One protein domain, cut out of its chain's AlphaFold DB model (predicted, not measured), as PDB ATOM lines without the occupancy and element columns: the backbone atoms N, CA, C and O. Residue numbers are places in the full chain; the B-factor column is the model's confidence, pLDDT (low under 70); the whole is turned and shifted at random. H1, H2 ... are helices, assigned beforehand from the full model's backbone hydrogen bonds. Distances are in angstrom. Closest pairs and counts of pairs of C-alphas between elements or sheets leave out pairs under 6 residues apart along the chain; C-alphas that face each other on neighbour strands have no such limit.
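Overview. This is residues 124 to 191 and 217 to 254 of the 297 residues of an uncharacterized protein of Opitutae bacterium (UniProt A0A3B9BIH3). What is the shape? The long helix H5 and the short H6 make an arm beside a small cluster of H1, H2, H3 and H4, and its residues 226 to 254 stick out. In the cluster H3 packs on H1 and H2, and H4 packs on H2. What is it made of? The printed part has 106 residues with six named helices, H1 to H6 in order, and no named strand: all helix. How compact is it? It is loose, with a radius of gyration of the C-alphas of 16.5 A, and spans 54 by 30 by 24 A.

Arrangement. Where is the longest helix? H5, residues 217 to 240, touches no helix; it is close to but not clearly touching H6, residues 243 to 253, the closest C-alphas being Leu 239 and Leu 245, 6.8 A apart. What does H3, residues 171 to 179, touch? It forms a helical hairpin with H2, residues 149 to 167, at a shallow tilt of 27 degrees, closest at the C-alphas of Ala 165 and Ala 173, 6.0 A. It touches residues 129 to 136 alone of H1, residues 124 to 139, closest at the C-alphas of Val 132 and Ala 178, 5.9 A. Where is H4, residues 181 to 190? It touches residues 151 to 158 alone of H2, at a steep tilt of 64 degrees, closest at the C-alphas of Ala 154 and Ala 188, 5.3 A. Are the helix backbones complete? Every O i to N i+4 pair is within hydrogen-bond range in H1, H3, H4, H5 and H6, and 14 of 15 in H2.

Along the chain. Where do H1 and H6 lie? H1 begins at C-alpha 124 (-60.326, 32.443, -32.995), and H6 ends at C-alpha 253 (-64.630, 12.944, -19.833). How long are the longer helices? H5 measures 34.5 A, H2 27.2 A and H1 22.6 A.

Size, cuts and confidence. Is anything missing? Residues 192 to 216 are not printed, and C-alphas 191 and 217 are 30.9 A apart across the cut; of the links printed whole, none is long. Where is confidence low? The pLDDT is under 70 at residues 139 to 159, 168 to 169 and 181 to 191.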
ATOM      1  N   LYS A 124     -60.770  31.040 -32.957       76.12
ATOM      2  CA  LYS A 124     -60.326  32.443 -32.995       76.12
ATOM      3  C   LYS A 124     -59.573  32.818 -31.714       76.12
ATOM      4  O   LYS A 124     -58.542  33.474 -31.809       76.12
ATOM      5  N   LYS A 125     -60.000  32.330 -30.547       77.31
ATOM      6  CA  LYS A 125     -59.328  32.560 -29.257       77.31
ATOM      7  C   LYS A 125     -57.873  32.089 -29.243       77.31
ATOM      8  O   LYS A 125     -56.977  32.879 -28.960       77.31
ATOM      9  N   LYS A 126     -57.603  30.831 -29.617       73.56
ATOM     10  CA  LYS A 126     -56.238  30.265 -29.573       73.56
ATOM     11  C   LYS A 126     -55.264  30.995 -30.503       73.56
ATOM     12  O   LYS A 126     -54.123  31.272 -30.134       73.56
ATOM     13  N   SER A 127     -55.719  31.339 -31.708       77.38
ATOM     14  CA  SER A 127     -54.909  32.091 -32.677       77.38
ATOM     15  C   SER A 127     -54.645  33.537 -32.236       77.38
ATOM     16  O   SER A 127     -53.517  34.010 -32.388       77.38
ATOM     17  N   ARG A 128     -55.637  34.216 -31.641       81.44
ATOM     18  CA  ARG A 128     -55.475  35.539 -31.009       81.44
ATOM     19  C   ARG A 128     -54.463  35.485 -29.868       81.44
ATOM     20  O   ARG A 128     -53.487  36.225 -29.891       81.44
ATOM     21  N   LEU A 129     -54.626  34.533 -28.953       81.50
ATOM     22  CA  LEU A 129     -53.739  34.327 -27.811       81.50
ATOM     23  C   LEU A 129     -52.285  34.083 -28.248       81.50
ATOM     24  O   LEU A 129     -51.372  34.707 -27.714       81.50
ATOM     25  N   LYS A 130     -52.057  33.238 -29.265       81.94
ATOM     26  CA  LYS A 130     -50.709  33.018 -29.813       81.94
ATOM     27  C   LYS A 130     -50.107  34.310 -30.377       81.94
ATOM     28  O   LYS A 130     -48.938  34.582 -30.124       81.94
ATOM     29  N   LYS A 131     -50.881  35.112 -31.119       84.38
ATOM     30  CA  LYS A 131     -50.416  36.404 -31.662       84.38
ATOM     31  C   LYS A 131     -50.041  37.382 -30.554       84.38
ATOM     32  O   LYS A 131     -48.952  37.940 -30.597       84.38
ATOM     33  N   VAL A 132     -50.908  37.528 -29.557       83.50
ATOM     34  CA  VAL A 132     -50.672  38.375 -28.384       83.50
ATOM     35  C   VAL A 132     -49.382  37.970 -27.695       83.50
ATOM     36  O   VAL A 132     -48.491  38.794 -27.540       83.50
ATOM     37  N   TRP A 133     -49.216  36.688 -27.378       81.00
ATOM     38  CA  TRP A 133     -48.001  36.211 -26.730       81.00
ATOM     39  C   TRP A 133     -46.743  36.382 -27.577       81.00
ATOM     40  O   TRP A 133     -45.704  36.720 -27.022       81.00
ATOM     41  N   MET A 134     -46.818  36.211 -28.901       81.00
ATOM     42  CA  MET A 134     -45.675  36.497 -29.775       81.00
ATOM     43  C   MET A 134     -45.263  37.966 -29.706       81.00
ATOM     44  O   MET A 134     -44.068  38.250 -29.654       81.00
ATOM     45  N   GLU A 135     -46.221  38.893 -29.706       79.00
ATOM     46  CA  GLU A 135     -45.921  40.320 -29.572       79.00
ATOM     47  C   GLU A 135     -45.367  40.634 -28.184       79.00
ATOM     48  O   GLU A 135     -44.291  41.219 -28.070       79.00
ATOM     49  N   LEU A 136     -46.013  40.133 -27.132       76.25
ATOM     50  CA  LEU A 136     -45.552  40.285 -25.758       76.25
ATOM     51  C   LEU A 136     -44.114  39.753 -25.588       76.25
ATOM     52  O   LEU A 136     -43.264  40.476 -25.097       76.25
ATOM     53  N   VAL A 137     -43.759  38.572 -26.098       75.12
ATOM     54  CA  VAL A 137     -42.380  38.033 -26.012       75.12
ATOM     55  C   VAL A 137     -41.353  38.867 -26.802       75.12
ATOM     56  O   VAL A 137     -40.165  38.873 -26.472       75.12
ATOM     57  N   LYS A 138     -41.769  39.581 -27.857       70.69
ATOM     58  CA  LYS A 138     -40.889  40.500 -28.611       70.69
ATOM     59  C   LYS A 138     -40.681  41.841 -27.899       70.69
ATOM     60  O   LYS A 138     -39.619  42.457 -28.080       70.69
ATOM     61  N   ILE A 139     -41.702  42.304 -27.181       67.44
ATOM     62  CA  ILE A 139     -41.725  43.565 -26.428       67.44
ATOM     63  C   ILE A 139     -41.020  43.381 -25.077       67.44
ATOM     64  O   ILE A 139     -40.156  44.175 -24.723       67.44
ATOM     65  N   PHE A 140     -41.322  42.291 -24.373       60.94
ATOM     66  CA  PHE A 140     -40.859  41.992 -23.022       60.94
ATOM     67  C   PHE A 140     -39.467  41.378 -22.964       60.94
ATOM     68  O   PHE A 140     -39.275  40.311 -22.382       60.94
ATOM     69  N   HIS A 141     -38.474  42.066 -23.527       60.31
ATOM     70  CA  HIS A 141     -37.092  41.688 -23.283       60.31
ATOM     71  C   HIS A 141     -36.358  42.724 -22.416       60.31
ATOM     72  O   HIS A 141     -36.198  43.861 -22.869       60.31
ATOM     73  N   PRO A 142     -35.853  42.345 -21.223       49.75
ATOM     74  CA  PRO A 142     -35.171  43.269 -20.314       49.75
ATOM     75  C   PRO A 142     -33.953  43.967 -20.954       49.75
ATOM     76  O   PRO A 142     -33.715  45.133 -20.655       49.75
ATOM     77  N   ASP A 143     -33.258  43.347 -21.921       50.00
ATOM     78  CA  ASP A 143     -32.137  44.006 -22.637       50.00
ATOM     79  C   ASP A 143     -32.538  45.241 -23.457       50.00
ATOM     80  O   ASP A 143     -31.692  46.091 -23.723       50.00
ATOM     81  N   LYS A 144     -33.805  45.384 -23.879       53.88
ATOM     82  CA  LYS A 144     -34.226  46.581 -24.632       53.88
ATOM     83  C   LYS A 144     -34.374  47.821 -23.745       53.88
ATOM     84  O   LYS A 144     -34.318  48.928 -24.274       53.88
ATOM     85  N   HIS A 145     -34.538  47.639 -22.434       51.62
ATOM     86  CA  HIS A 145     -34.881  48.707 -21.484       51.62
ATOM     87  C   HIS A 145     -33.853  48.881 -20.348       51.62
ATOM     88  O   HIS A 145     -33.996  49.778 -19.524       51.62
ATOM     89  N   MET A 146     -32.780  48.079 -20.319       46.06
ATOM     90  CA  MET A 146     -31.725  48.131 -19.290       46.06
ATOM     91  C   MET A 146     -30.900  49.429 -19.277       46.06
ATOM     92  O   MET A 146     -30.281  49.739 -18.266       46.06
ATOM     93  N   ASN A 147     -30.901  50.211 -20.361       46.41
ATOM     94  CA  ASN A 147     -30.040  51.396 -20.470       46.41
ATOM     95  C   ASN A 147     -30.658  52.684 -19.886       46.41
ATOM     96  O   ASN A 147     -29.995  53.720 -19.895       46.41
ATOM     97  N   LYS A 148     -31.906  52.654 -19.390       54.50
ATOM     98  CA  LYS A 148     -32.570  53.811 -18.763       54.50
ATOM     99  C   LYS A 148     -33.367  53.373 -17.529       54.50
ATOM    100  O   LYS A 148     -34.342  52.641 -17.639       54.50
ATOM    101  N   GLU A 149     -32.984  53.867 -16.350       49.28
ATOM    102  CA  GLU A 149     -33.594  53.529 -15.046       49.28
ATOM    103  C   GLU A 149     -35.125  53.752 -15.008       49.28
ATOM    104  O   GLU A 149     -35.858  52.987 -14.380       49.28
ATOM    105  N   LYS A 150     -35.622  54.780 -15.718       52.56
ATOM    106  CA  LYS A 150     -37.063  55.072 -15.857       52.56
ATOM    107  C   LYS A 150     -37.807  54.002 -16.661       52.56
ATOM    108  O   LYS A 150     -38.889  53.585 -16.254       52.56
ATOM    109  N   ASP A 151     -37.197  53.499 -17.731       57.66
ATOM    110  CA  ASP A 151     -37.792  52.483 -18.605       57.66
ATOM    111  C   ASP A 151     -37.905  51.133 -17.877       57.66
ATOM    112  O   ASP A 151     -38.831  50.370 -18.131       57.66
ATOM    113  N   LYS A 152     -37.009  50.855 -16.919       58.97
ATOM    114  CA  LYS A 152     -36.998  49.615 -16.129       58.97
ATOM    115  C   LYS A 152     -38.189  49.491 -15.170       58.97
ATOM    116  O   LYS A 152     -38.802  48.429 -15.113       58.97
ATOM    117  N   LYS A 153     -38.552  50.553 -14.442       63.88
ATOM    118  CA  LYS A 153     -39.692  50.522 -13.498       63.88
ATOM    119  C   LYS A 153     -41.047  50.528 -14.203       63.88
ATOM    120  O   LYS A 153     -41.921  49.747 -13.840       63.88
ATOM    121  N   ALA A 154     -41.197  51.340 -15.252       61.12
ATOM    122  CA  ALA A 154     -42.397  51.312 -16.091       61.12
ATOM    123  C   ALA A 154     -42.601  49.923 -16.725       61.12
ATOM    124  O   ALA A 154     -43.719  49.416 -16.822       61.12
ATOM    125  N   TYR A 155     -41.501  49.264 -17.089       63.50
ATOM    126  CA  TYR A 155     -41.504  47.889 -17.561       63.50
ATOM    127  C   TYR A 155     -41.878  46.870 -16.468       63.50
ATOM    128  O   TYR A 155     -42.636  45.939 -16.740       63.50
ATOM    129  N   GLU A 156     -41.408  47.035 -15.228       66.25
ATOM    130  CA  GLU A 156     -41.812  46.191 -14.090       66.25
ATOM    131  C   GLU A 156     -43.323  46.288 -13.808       66.25
ATOM    132  O   GLU A 156     -43.981  45.254 -13.685       66.25
ATOM    133  N   GLU A 157     -43.905  47.492 -13.795       67.81
ATOM    134  CA  GLU A 157     -45.357  47.695 -13.624       67.81
ATOM    135  C   GLU A 157     -46.175  47.098 -14.779       67.81
ATOM    136  O   GLU A 157     -47.202  46.435 -14.574       67.81
ATOM    137  N   MET A 158     -45.687  47.252 -16.011       68.44
ATOM    138  CA  MET A 158     -46.282  46.609 -17.179       68.44
ATOM    139  C   MET A 158     -46.260  45.080 -17.029       68.44
ATOM    140  O   MET A 158     -47.268  44.417 -17.280       68.44
ATOM    141  N   MET A 159     -45.156  44.508 -16.540       69.19
ATOM    142  CA  MET A 159     -45.040  43.071 -16.279       69.19
ATOM    143  C   MET A 159     -45.948  42.598 -15.140       69.19
ATOM    144  O   MET A 159     -46.481  41.489 -15.220       69.19
ATOM    145  N   VAL A 160     -46.187  43.411 -14.106       75.00
ATOM    146  CA  VAL A 160     -47.199  43.116 -13.074       75.00
ATOM    147  C   VAL A 160     -48.584  43.010 -13.711       75.00
ATOM    148  O   VAL A 160     -49.278  42.016 -13.496       75.00
ATOM    149  N   THR A 161     -48.946  43.966 -14.566       72.69
ATOM    150  CA  THR A 161     -50.247  43.998 -15.252       72.69
ATOM    151  C   THR A 161     -50.428  42.793 -16.179       72.69
ATOM    152  O   THR A 161     -51.466  42.134 -16.161       72.69
ATOM    153  N   VAL A 162     -49.389  42.427 -16.934       73.38
ATOM    154  CA  VAL A 162     -49.381  41.225 -17.785       73.38
ATOM    155  C   VAL A 162     -49.522  39.961 -16.949       73.38
ATOM    156  O   VAL A 162     -50.297  39.073 -17.301       73.38
ATOM    157  N   ASN A 163     -48.790  39.859 -15.837       72.50
ATOM    158  CA  ASN A 163     -48.864  38.702 -14.950       72.50
ATOM    159  C   ASN A 163     -50.249  38.573 -14.314       72.50
ATOM    160  O   ASN A 163     -50.753  37.452 -14.204       72.50
ATOM    161  N   GLN A 164     -50.877  39.694 -13.952       74.50
ATOM    162  CA  GLN A 164     -52.239  39.716 -13.437       74.50
ATOM    163  C   GLN A 164     -53.235  39.288 -14.515       74.50
ATOM    164  O   GLN A 164     -53.962  38.323 -14.299       74.50
ATOM    165  N   ALA A 165     -53.189  39.879 -15.712       76.38
ATOM    166  CA  ALA A 165     -54.044  39.483 -16.832       76.38
ATOM    167  C   ALA A 165     -53.848  38.003 -17.213       76.38
ATOM    168  O   ALA A 165     -54.805  37.287 -17.503       76.38
ATOM    169  N   LYS A 166     -52.613  37.494 -17.121       71.94
ATOM    170  CA  LYS A 166     -52.285  36.075 -17.309       71.94
ATOM    171  C   LYS A 166     -52.876  35.193 -16.208       71.94
ATOM    172  O   LYS A 166     -53.321  34.080 -16.490       71.94
ATOM    173  N   LYS A 167     -52.831  35.626 -14.944       71.62
ATOM    174  CA  LYS A 167     -53.441  34.921 -13.797       71.62
ATOM    175  C   LYS A 167     -54.961  34.897 -13.932       71.62
ATOM    176  O   LYS A 167     -55.590  33.866 -13.717       71.62
ATOM    177  N   GLU A 168     -55.519  36.011 -14.372       69.00
ATOM    178  CA  GLU A 168     -56.943  36.220 -14.573       69.00
ATOM    179  C   GLU A 168     -57.461  35.713 -15.916       69.00
ATOM    180  O   GLU A 168     -58.668  35.767 -16.121       69.00
ATOM    181  N   GLY A 169     -56.627  35.144 -16.788       68.50
ATOM    182  CA  GLY A 169     -57.096  34.636 -18.078       68.50
ATOM    183  C   GLY A 169     -57.734  35.721 -18.957       68.50
ATOM    184  O   GLY A 169     -58.503  35.401 -19.859       68.50
ATOM    185  N   ASN A 170     -57.443  36.996 -18.687       75.94
ATOM    186  CA  ASN A 170     -58.073  38.133 -19.339       75.94
ATOM    187  C   ASN A 170     -57.371  38.407 -20.677       75.94
ATOM    188  O   ASN A 170     -56.374  39.130 -20.752       75.94
ATOM    189  N   LEU A 171     -57.875  37.772 -21.738       77.25
ATOM    190  CA  LEU A 171     -57.326  37.912 -23.087       77.25
ATOM    191  C   LEU A 171     -57.466  39.344 -23.621       77.25
ATOM    192  O   LEU A 171     -56.570  39.809 -24.317       77.25
ATOM    193  N   GLU A 172     -58.544  40.052 -23.284       77.50
ATOM    194  CA  GLU A 172     -58.749  41.434 -23.730       77.50
ATOM    195  C   GLU A 172     -57.716  42.381 -23.126       77.50
ATOM    196  O   GLU A 172     -57.135  43.195 -23.844       77.50
ATOM    197  N   ALA A 173     -57.410  42.218 -21.837       77.44
ATOM    198  CA  ALA A 173     -56.338  42.959 -21.183       77.44
ATOM    199  C   ALA A 173     -54.976  42.656 -21.827       77.44
ATOM    200  O   ALA A 173     -54.223  43.579 -22.132       77.44
ATOM    201  N   LEU A 174     -54.672  41.383 -22.114       78.94
ATOM    202  CA  LEU A 174     -53.429  41.017 -22.804       78.94
ATOM    203  C   LEU A 174     -53.361  41.598 -24.229       78.94
ATOM    204  O   LEU A 174     -52.295  42.036 -24.662       78.94
ATOM    205  N   GLU A 175     -54.482  41.644 -24.955       80.62
ATOM    206  CA  GLU A 175     -54.568  42.283 -26.272       80.62
ATOM    207  C   GLU A 175     -54.378  43.792 -26.208       80.62
ATOM    208  O   GLU A 175     -53.665  44.342 -27.046       80.62
ATOM    209  N   ALA A 176     -54.995  44.461 -25.235       79.56
ATOM    210  CA  ALA A 176     -54.826  45.893 -25.033       79.56
ATOM    211  C   ALA A 176     -53.348  46.228 -24.794       79.56
ATOM    212  O   ALA A 176     -52.810  47.123 -25.448       79.56
ATOM    213  N   ILE A 177     -52.678  45.445 -23.941       74.56
ATOM    214  CA  ILE A 177     -51.246  45.591 -23.652       74.56
ATOM    215  C   ILE A 177     -50.398  45.338 -24.906       74.56
ATOM    216  O   ILE A 177     -49.465  46.091 -25.176       74.56
ATOM    217  N   ALA A 178     -50.723  44.313 -25.700       77.62
ATOM    218  CA  ALA A 178     -49.987  44.005 -26.925       77.62
ATOM    219  C   ALA A 178     -50.176  45.055 -28.037       77.62
ATOM    220  O   ALA A 178     -49.265  45.244 -28.842       77.62
ATOM    221  N   ARG A 179     -51.341  45.717 -28.109       78.94
ATOM    222  CA  ARG A 179     -51.658  46.715 -29.149       78.94
ATOM    223  C   ARG A 179     -50.931  48.038 -28.950       78.94
ATOM    224  O   ARG A 179     -50.484  48.614 -29.936       78.94
ATOM    225  N   ASP A 180     -50.820  48.521 -27.714       70.81
ATOM    226  CA  ASP A 180     -50.089  49.760 -27.426       70.81
ATOM    227  C   ASP A 180     -49.261  49.653 -26.137       70.81
ATOM    228  O   ASP A 180     -49.619  50.226 -25.104       70.81
ATOM    229  N   PRO A 181     -48.111  48.959 -26.194       66.31
ATOM    230  CA  PRO A 181     -47.184  48.885 -25.068       66.31
ATOM    231  C   PRO A 181     -46.724  50.269 -24.607       66.31
ATOM    232  O   PRO A 181     -46.548  50.511 -23.416       66.31
ATOM    233  N   GLY A 182     -46.562  51.197 -25.558       62.84
ATOM    234  CA  GLY A 182     -46.129  52.566 -25.304       62.84
ATOM    235  C   GLY A 182     -47.141  53.367 -24.492       62.84
ATOM    236  O   GLY A 182     -46.744  54.203 -23.688       62.84
ATOM    237  N   LYS A 183     -48.445  53.118 -24.652       67.81
ATOM    238  CA  LYS A 183     -49.483  53.735 -23.818       67.81
ATOM    239  C   LYS A 183     -49.385  53.275 -22.370       67.81
ATOM    240  O   LYS A 183     -49.429  54.134 -21.498       67.81
ATOM    241  N   PHE A 184     -49.187  51.983 -22.124       62.66
ATOM    242  CA  PHE A 184     -49.009  51.467 -20.762       62.66
ATOM    243  C   PHE A 184     -47.718  51.985 -20.121       62.66
ATOM    244  O   PHE A 184     -47.734  52.365 -18.955       62.66
ATOM    245  N   LEU A 185     -46.632  52.105 -20.894       63.16
ATOM    246  CA  LEU A 185     -45.399  52.751 -20.433       63.16
ATOM    247  C   LEU A 185     -45.630  54.234 -20.077       63.16
ATOM    248  O   LEU A 185     -45.214  54.673 -19.011       63.16
ATOM    249  N   ARG A 186     -46.366  54.990 -20.905       66.56
ATOM    250  CA  ARG A 186     -46.718  56.401 -20.635       66.56
ATOM    251  C   ARG A 186     -47.685  56.580 -19.458       66.56
ATOM    252  O   ARG A 186     -47.648  57.610 -18.786       66.56
ATOM    253  N   GLU A 187     -48.590  55.631 -19.226       63.34
ATOM    254  CA  GLU A 187     -49.501  55.635 -18.072       63.34
ATOM    255  C   GLU A 187     -48.753  55.321 -16.769       63.34
ATOM    256  O   GLU A 187     -48.944  56.037 -15.786       63.34
ATOM    257  N   ALA A 188     -47.830  54.354 -16.790       55.97
ATOM    258  CA  ALA A 188     -46.905  54.089 -15.687       55.97
ATOM    259  C   ALA A 188     -46.020  55.316 -15.379       55.97
ATOM    260  O   ALA A 188     -45.875  55.720 -14.226       55.97
ATOM    261  N   GLU A 189     -45.515  56.001 -16.413       56.09
ATOM    262  CA  GLU A 189     -44.768  57.259 -16.265       56.09
ATOM    263  C   GLU A 189     -45.615  58.399 -15.671       56.09
ATOM    264  O   GLU A 189     -45.118  59.181 -14.861       56.09
ATOM    265  N   LYS A 190     -46.900  58.511 -16.040       57.94
ATOM    266  CA  LYS A 190     -47.805  59.561 -15.527       57.94
ATOM    267  C   LYS A 190     -48.142  59.408 -14.047       57.94
ATOM    268  O   LYS A 190     -48.361  60.429 -13.393       57.94
ATOM    269  N   ASN A 191     -48.166  58.183 -13.526       53.94
ATOM    270  CA  ASN A 191     -48.363  57.921 -12.097       53.94
ATOM    271  C   ASN A 191     -47.146  58.356 -11.250       53.94
ATOM    272  O   ASN A 191     -47.257  58.487 -10.035       53.94
ATOM    273  N   GLU A 217     -24.954  40.624 -25.842       76.19
ATOM    274  CA  GLU A 217     -26.381  40.969 -25.730       76.19
ATOM    275  C   GLU A 217     -27.270  39.786 -26.159       76.19
ATOM    276  O   GLU A 217     -28.203  39.402 -25.459       76.19
ATOM    277  N   LEU A 218     -26.950  39.124 -27.278       80.31
ATOM    278  CA  LEU A 218     -27.722  37.964 -27.741       80.31
ATOM    279  C   LEU A 218     -27.616  36.759 -26.791       80.31
ATOM    280  O   LEU A 218     -28.589  36.020 -26.637       80.31
ATOM    281  N   LEU A 219     -26.459  36.537 -26.163       81.19
ATOM    282  CA  LEU A 219     -26.294  35.480 -25.161       81.19
ATOM    283  C   LEU A 219     -27.119  35.762 -23.902       81.19
ATOM    284  O   LEU A 219     -27.873  34.890 -23.484       81.19
ATOM    285  N   MET A 220     -27.057  36.987 -23.369       79.50
ATOM    286  CA  MET A 220     -27.884  37.409 -22.230       79.50
ATOM    287  C   MET A 220     -29.378  37.263 -22.535       79.50
ATOM    288  O   MET A 220     -30.136  36.723 -21.727       79.50
ATOM    289  N   THR A 221     -29.787  37.646 -23.749       77.81
ATOM    290  CA  THR A 221     -31.155  37.450 -24.232       77.81
ATOM    291  C   THR A 221     -31.563  35.981 -24.252       77.81
ATOM    292  O   THR A 221     -32.665  35.621 -23.832       77.81
ATOM    293  N   LEU A 222     -30.689  35.105 -24.747       82.12
ATOM    294  CA  LEU A 222     -30.973  33.677 -24.786       82.12
ATOM    295  C   LEU A 222     -31.084  33.086 -23.370       82.12
ATOM    296  O   LEU A 222     -32.021  32.332 -23.115       82.12
ATOM    297  N   ASP A 223     -30.185  33.454 -22.458       82.12
ATOM    298  CA  ASP A 223     -30.179  32.958 -21.078       82.12
ATOM    299  C   ASP A 223     -31.440  33.383 -20.312       82.12
ATOM    300  O   ASP A 223     -32.072  32.552 -19.654       82.12
ATOM    301  N   SER A 224     -31.869  34.642 -20.469       81.06
ATOM    302  CA  SER A 224     -33.122  35.132 -19.882       81.06
ATOM    303  C   SER A 224     -34.333  34.350 -20.401       81.06
ATOM    304  O   SER A 224     -35.163  33.894 -19.612       81.06
ATOM    305  N   LEU A 225     -34.423  34.128 -21.718       81.62
ATOM    306  CA  LEU A 225     -35.521  33.358 -22.313       81.62
ATOM    307  C   LEU A 225     -35.544  31.908 -21.816       81.62
ATOM    308  O   LEU A 225     -36.616  31.364 -21.553       81.62
ATOM    309  N   LEU A 226     -34.379  31.273 -21.666       86.00
ATOM    310  CA  LEU A 226     -34.279  29.911 -21.138       86.00
ATOM    311  C   LEU A 226     -34.709  29.830 -19.667       86.00
ATOM    312  O   LEU A 226     -35.357  28.854 -19.273       86.00
ATOM    313  N   ALA A 227     -34.404  30.851 -18.863       83.75
ATOM    314  CA  ALA A 227     -34.877  30.944 -17.485       83.75
ATOM    315  C   ALA A 227     -36.411  31.062 -17.417       83.75
ATOM    316  O   ALA A 227     -37.051  30.333 -16.649       83.75
ATOM    317  N   ASP A 228     -37.008  31.903 -18.265       81.75
ATOM    318  CA  ASP A 228     -38.464  32.050 -18.352       81.75
ATOM    319  C   ASP A 228     -39.142  30.765 -18.828       81.75
ATOM    320  O   ASP A 228     -40.106  30.314 -18.206       81.75
ATOM    321  N   ILE A 229     -38.605  30.111 -19.864       86.69
ATOM    322  CA  ILE A 229     -39.072  28.796 -20.329       86.69
ATOM    323  C   ILE A 229     -39.097  27.811 -19.161       86.69
ATOM    324  O   ILE A 229     -40.126  27.191 -18.898       86.69
ATOM    325  N   LYS A 230     -37.998  27.707 -18.403       90.00
ATOM    326  CA  LYS A 230     -37.915  26.800 -17.252       90.00
ATOM    327  C   LYS A 230     -38.976  27.121 -16.200       90.00
ATOM    328  O   LYS A 230     -39.608  26.204 -15.673       90.00
ATOM    329  N   LYS A 231     -39.195  28.405 -15.899       88.75
ATOM    330  CA  LYS A 231     -40.215  28.855 -14.944       88.75
ATOM    331  C   LYS A 231     -41.620  28.457 -15.400       88.75
ATOM    332  O   LYS A 231     -42.362  27.868 -14.613       88.75
ATOM    333  N   ILE A 232     -41.965  28.725 -16.660       87.50
ATOM    334  CA  ILE A 232     -43.285  28.405 -17.215       87.50
ATOM    335  C   ILE A 232     -43.496  26.891 -17.327       87.50
ATOM    336  O   ILE A 232     -44.547  26.410 -16.919       87.50
ATOM    337  N   SER A 233     -42.500  26.112 -17.756       91.00
ATOM    338  CA  SER A 233     -42.606  24.644 -17.777       91.00
ATOM    339  C   SER A 233     -42.796  24.043 -16.380       91.00
ATOM    340  O   SER A 233     -43.489  23.039 -16.216       91.00
ATOM    341  N   CYS A 234     -42.191  24.625 -15.341       92.81
ATOM    342  CA  CYS A 234     -42.450  24.205 -13.961       92.81
ATOM    343  C   CYS A 234     -43.900  24.486 -13.547       92.81
ATOM    344  O   CYS A 234     -44.518  23.658 -12.880       92.81
ATOM    345  N   GLU A 235     -44.440  25.638 -13.939       91.19
ATOM    346  CA  GLU A 235     -45.830  26.005 -13.680       91.19
ATOM    347  C   GLU A 235     -46.813  25.065 -14.388       91.19
ATOM    348  O   GLU A 235     -47.717  24.515 -13.763       91.19
ATOM    349  N   GLU A 236     -46.581  24.810 -15.672       93.88
ATOM    350  CA  GLU A 236     -47.347  23.877 -16.494       93.88
ATOM    351  C   GLU A 236     -47.402  22.481 -15.856       93.88
ATOM    352  O   GLU A 236     -48.476  21.898 -15.706       93.88
ATOM    353  N   LYS A 237     -46.256  21.965 -15.391       94.56
ATOM    354  CA  LYS A 237     -46.182  20.679 -14.682       94.56
ATOM    355  C   LYS A 237     -46.986  20.675 -13.383       94.56
ATOM    356  O   LYS A 237     -47.569  19.644 -13.054       94.56
ATOM    357  N   LYS A 238     -47.006  21.788 -12.639       93.56
ATOM    358  CA  LYS A 238     -47.813  21.918 -11.416       93.56
ATOM    359  C   LYS A 238     -49.305  21.902 -11.744       93.56
ATOM    360  O   LYS A 238     -50.032  21.126 -11.137       93.56
ATOM    361  N   LEU A 239     -49.738  22.674 -12.744       92.69
ATOM    362  CA  LEU A 239     -51.130  22.687 -13.208       92.69
ATOM    363  C   LEU A 239     -51.568  21.313 -13.723       92.69
ATOM    364  O   LEU A 239     -52.638  20.836 -13.371       92.69
ATOM    365  N   LYS A 240     -50.717  20.622 -14.490       93.81
ATOM    366  CA  LYS A 240     -51.005  19.270 -14.999       93.81
ATOM    367  C   LYS A 240     -51.245  18.231 -13.899       93.81
ATOM    368  O   LYS A 240     -51.918  17.236 -14.162       93.81
ATOM    369  N   LYS A 241     -50.692  18.460 -12.705       94.12
ATOM    370  CA  LYS A 241     -50.808  17.597 -11.522       94.12
ATOM    371  C   LYS A 241     -51.834  18.097 -10.499       94.12
ATOM    372  O   LYS A 241     -51.979  17.450  -9.467       94.12
ATOM    373  N   SER A 242     -52.495  19.233 -10.728       94.44
ATOM    374  CA  SER A 242     -53.434  19.766  -9.744       94.44
ATOM    375  C   SER A 242     -54.691  18.900  -9.648       94.44
ATOM    376  O   SER A 242     -55.135  18.269 -10.618       94.44
ATOM    377  N   THR A 243     -55.276  18.889  -8.454       93.50
ATOM    378  CA  THR A 243     -56.595  18.306  -8.192       93.50
ATOM    379  C   THR A 243     -57.647  18.954  -9.077       93.50
ATOM    380  O   THR A 243     -58.443  18.247  -9.682       93.50
ATOM    381  N   ASP A 244     -57.574  20.270  -9.260       94.19
ATOM    382  CA  ASP A 244     -58.560  21.027 -10.031       94.19
ATOM    383  C   ASP A 244     -58.541  20.629 -11.509       94.19
ATOM    384  O   ASP A 244     -59.587  20.421 -12.115       94.19
ATOM    385  N   LEU A 245     -57.361  20.428 -12.109       94.25
ATOM    386  CA  LEU A 245     -57.305  19.947 -13.489       94.25
ATOM    387  C   LEU A 245     -57.798  18.499 -13.592       94.25
ATOM    388  O   LEU A 245     -58.394  18.115 -14.600       94.25
ATOM    389  N   THR A 246     -57.554  17.684 -12.566       94.25
ATOM    390  CA  THR A 246     -58.089  16.318 -12.496       94.25
ATOM    391  C   THR A 246     -59.615  16.342 -12.433       94.25
ATOM    392  O   THR A 246     -60.257  15.614 -13.189       94.25
ATOM    393  N   LEU A 247     -60.182  17.241 -11.629       94.50
ATOM    394  CA  LEU A 247     -61.615  17.472 -11.524       94.50
ATOM    395  C   LEU A 247     -62.198  17.977 -12.850       94.50
ATOM    396  O   LEU A 247     -63.214  17.461 -13.299       94.50
ATOM    397  N   TRP A 248     -61.518  18.893 -13.550       96.19
ATOM    398  CA  TRP A 248     -61.935  19.328 -14.890       96.19
ATOM    399  C   TRP A 248     -61.937  18.165 -15.894       96.19
ATOM    400  O   TRP A 248     -62.877  18.006 -16.670       96.19
ATOM    401  N   LYS A 249     -60.910  17.302 -15.867       94.44
ATOM    402  CA  LYS A 249     -60.856  16.104 -16.724       94.44
ATOM    403  C   LYS A 249     -61.968  15.111 -16.391       94.44
ATOM    404  O   LYS A 249     -62.476  14.477 -17.313       94.44
ATOM    405  N   MET A 250     -62.313  14.946 -15.111       94.62
ATOM    406  CA  MET A 250     -63.468  14.150 -14.681       94.62
ATOM    407  C   MET A 250     -64.749  14.764 -15.233       94.62
ATOM    408  O   MET A 250     -65.474  14.091 -15.949       94.62
ATOM    409  N   TRP A 251     -64.961  16.060 -15.026       94.31
ATOM    410  CA  TRP A 251     -66.144  16.766 -15.506       94.31
ATOM    411  C   TRP A 251     -66.352  16.641 -17.023       94.31
ATOM    412  O   TRP A 251     -67.464  16.373 -17.468       94.31
ATOM    413  N   LYS A 252     -65.287  16.768 -17.827       93.06
ATOM    414  CA  LYS A 252     -65.389  16.672 -19.294       93.06
ATOM    415  C   LYS A 252     -65.488  15.244 -19.831       93.06
ATOM    416  O   LYS A 252     -66.186  15.032 -20.815       93.06
ATOM    417  N   ASN A 253     -64.771  14.284 -19.244       94.88
ATOM    418  CA  ASN A 253     -64.630  12.944 -19.833       94.88
ATOM    419  C   ASN A 253     -65.402  11.849 -19.083       94.88
ATOM    420  O   ASN A 253     -65.620  10.775 -19.633       94.88
ATOM    421  N   ARG A 254     -65.747  12.084 -17.815       94.31
ATOM    422  CA  ARG A 254     -66.360  11.119 -16.887       94.31
ATOM    423  C   ARG A 254     -67.398  11.836 -16.006       94.31
ATOM    424  O   ARG A 254     -67.215  11.929 -14.792       94.31
TER     425      ARG A 254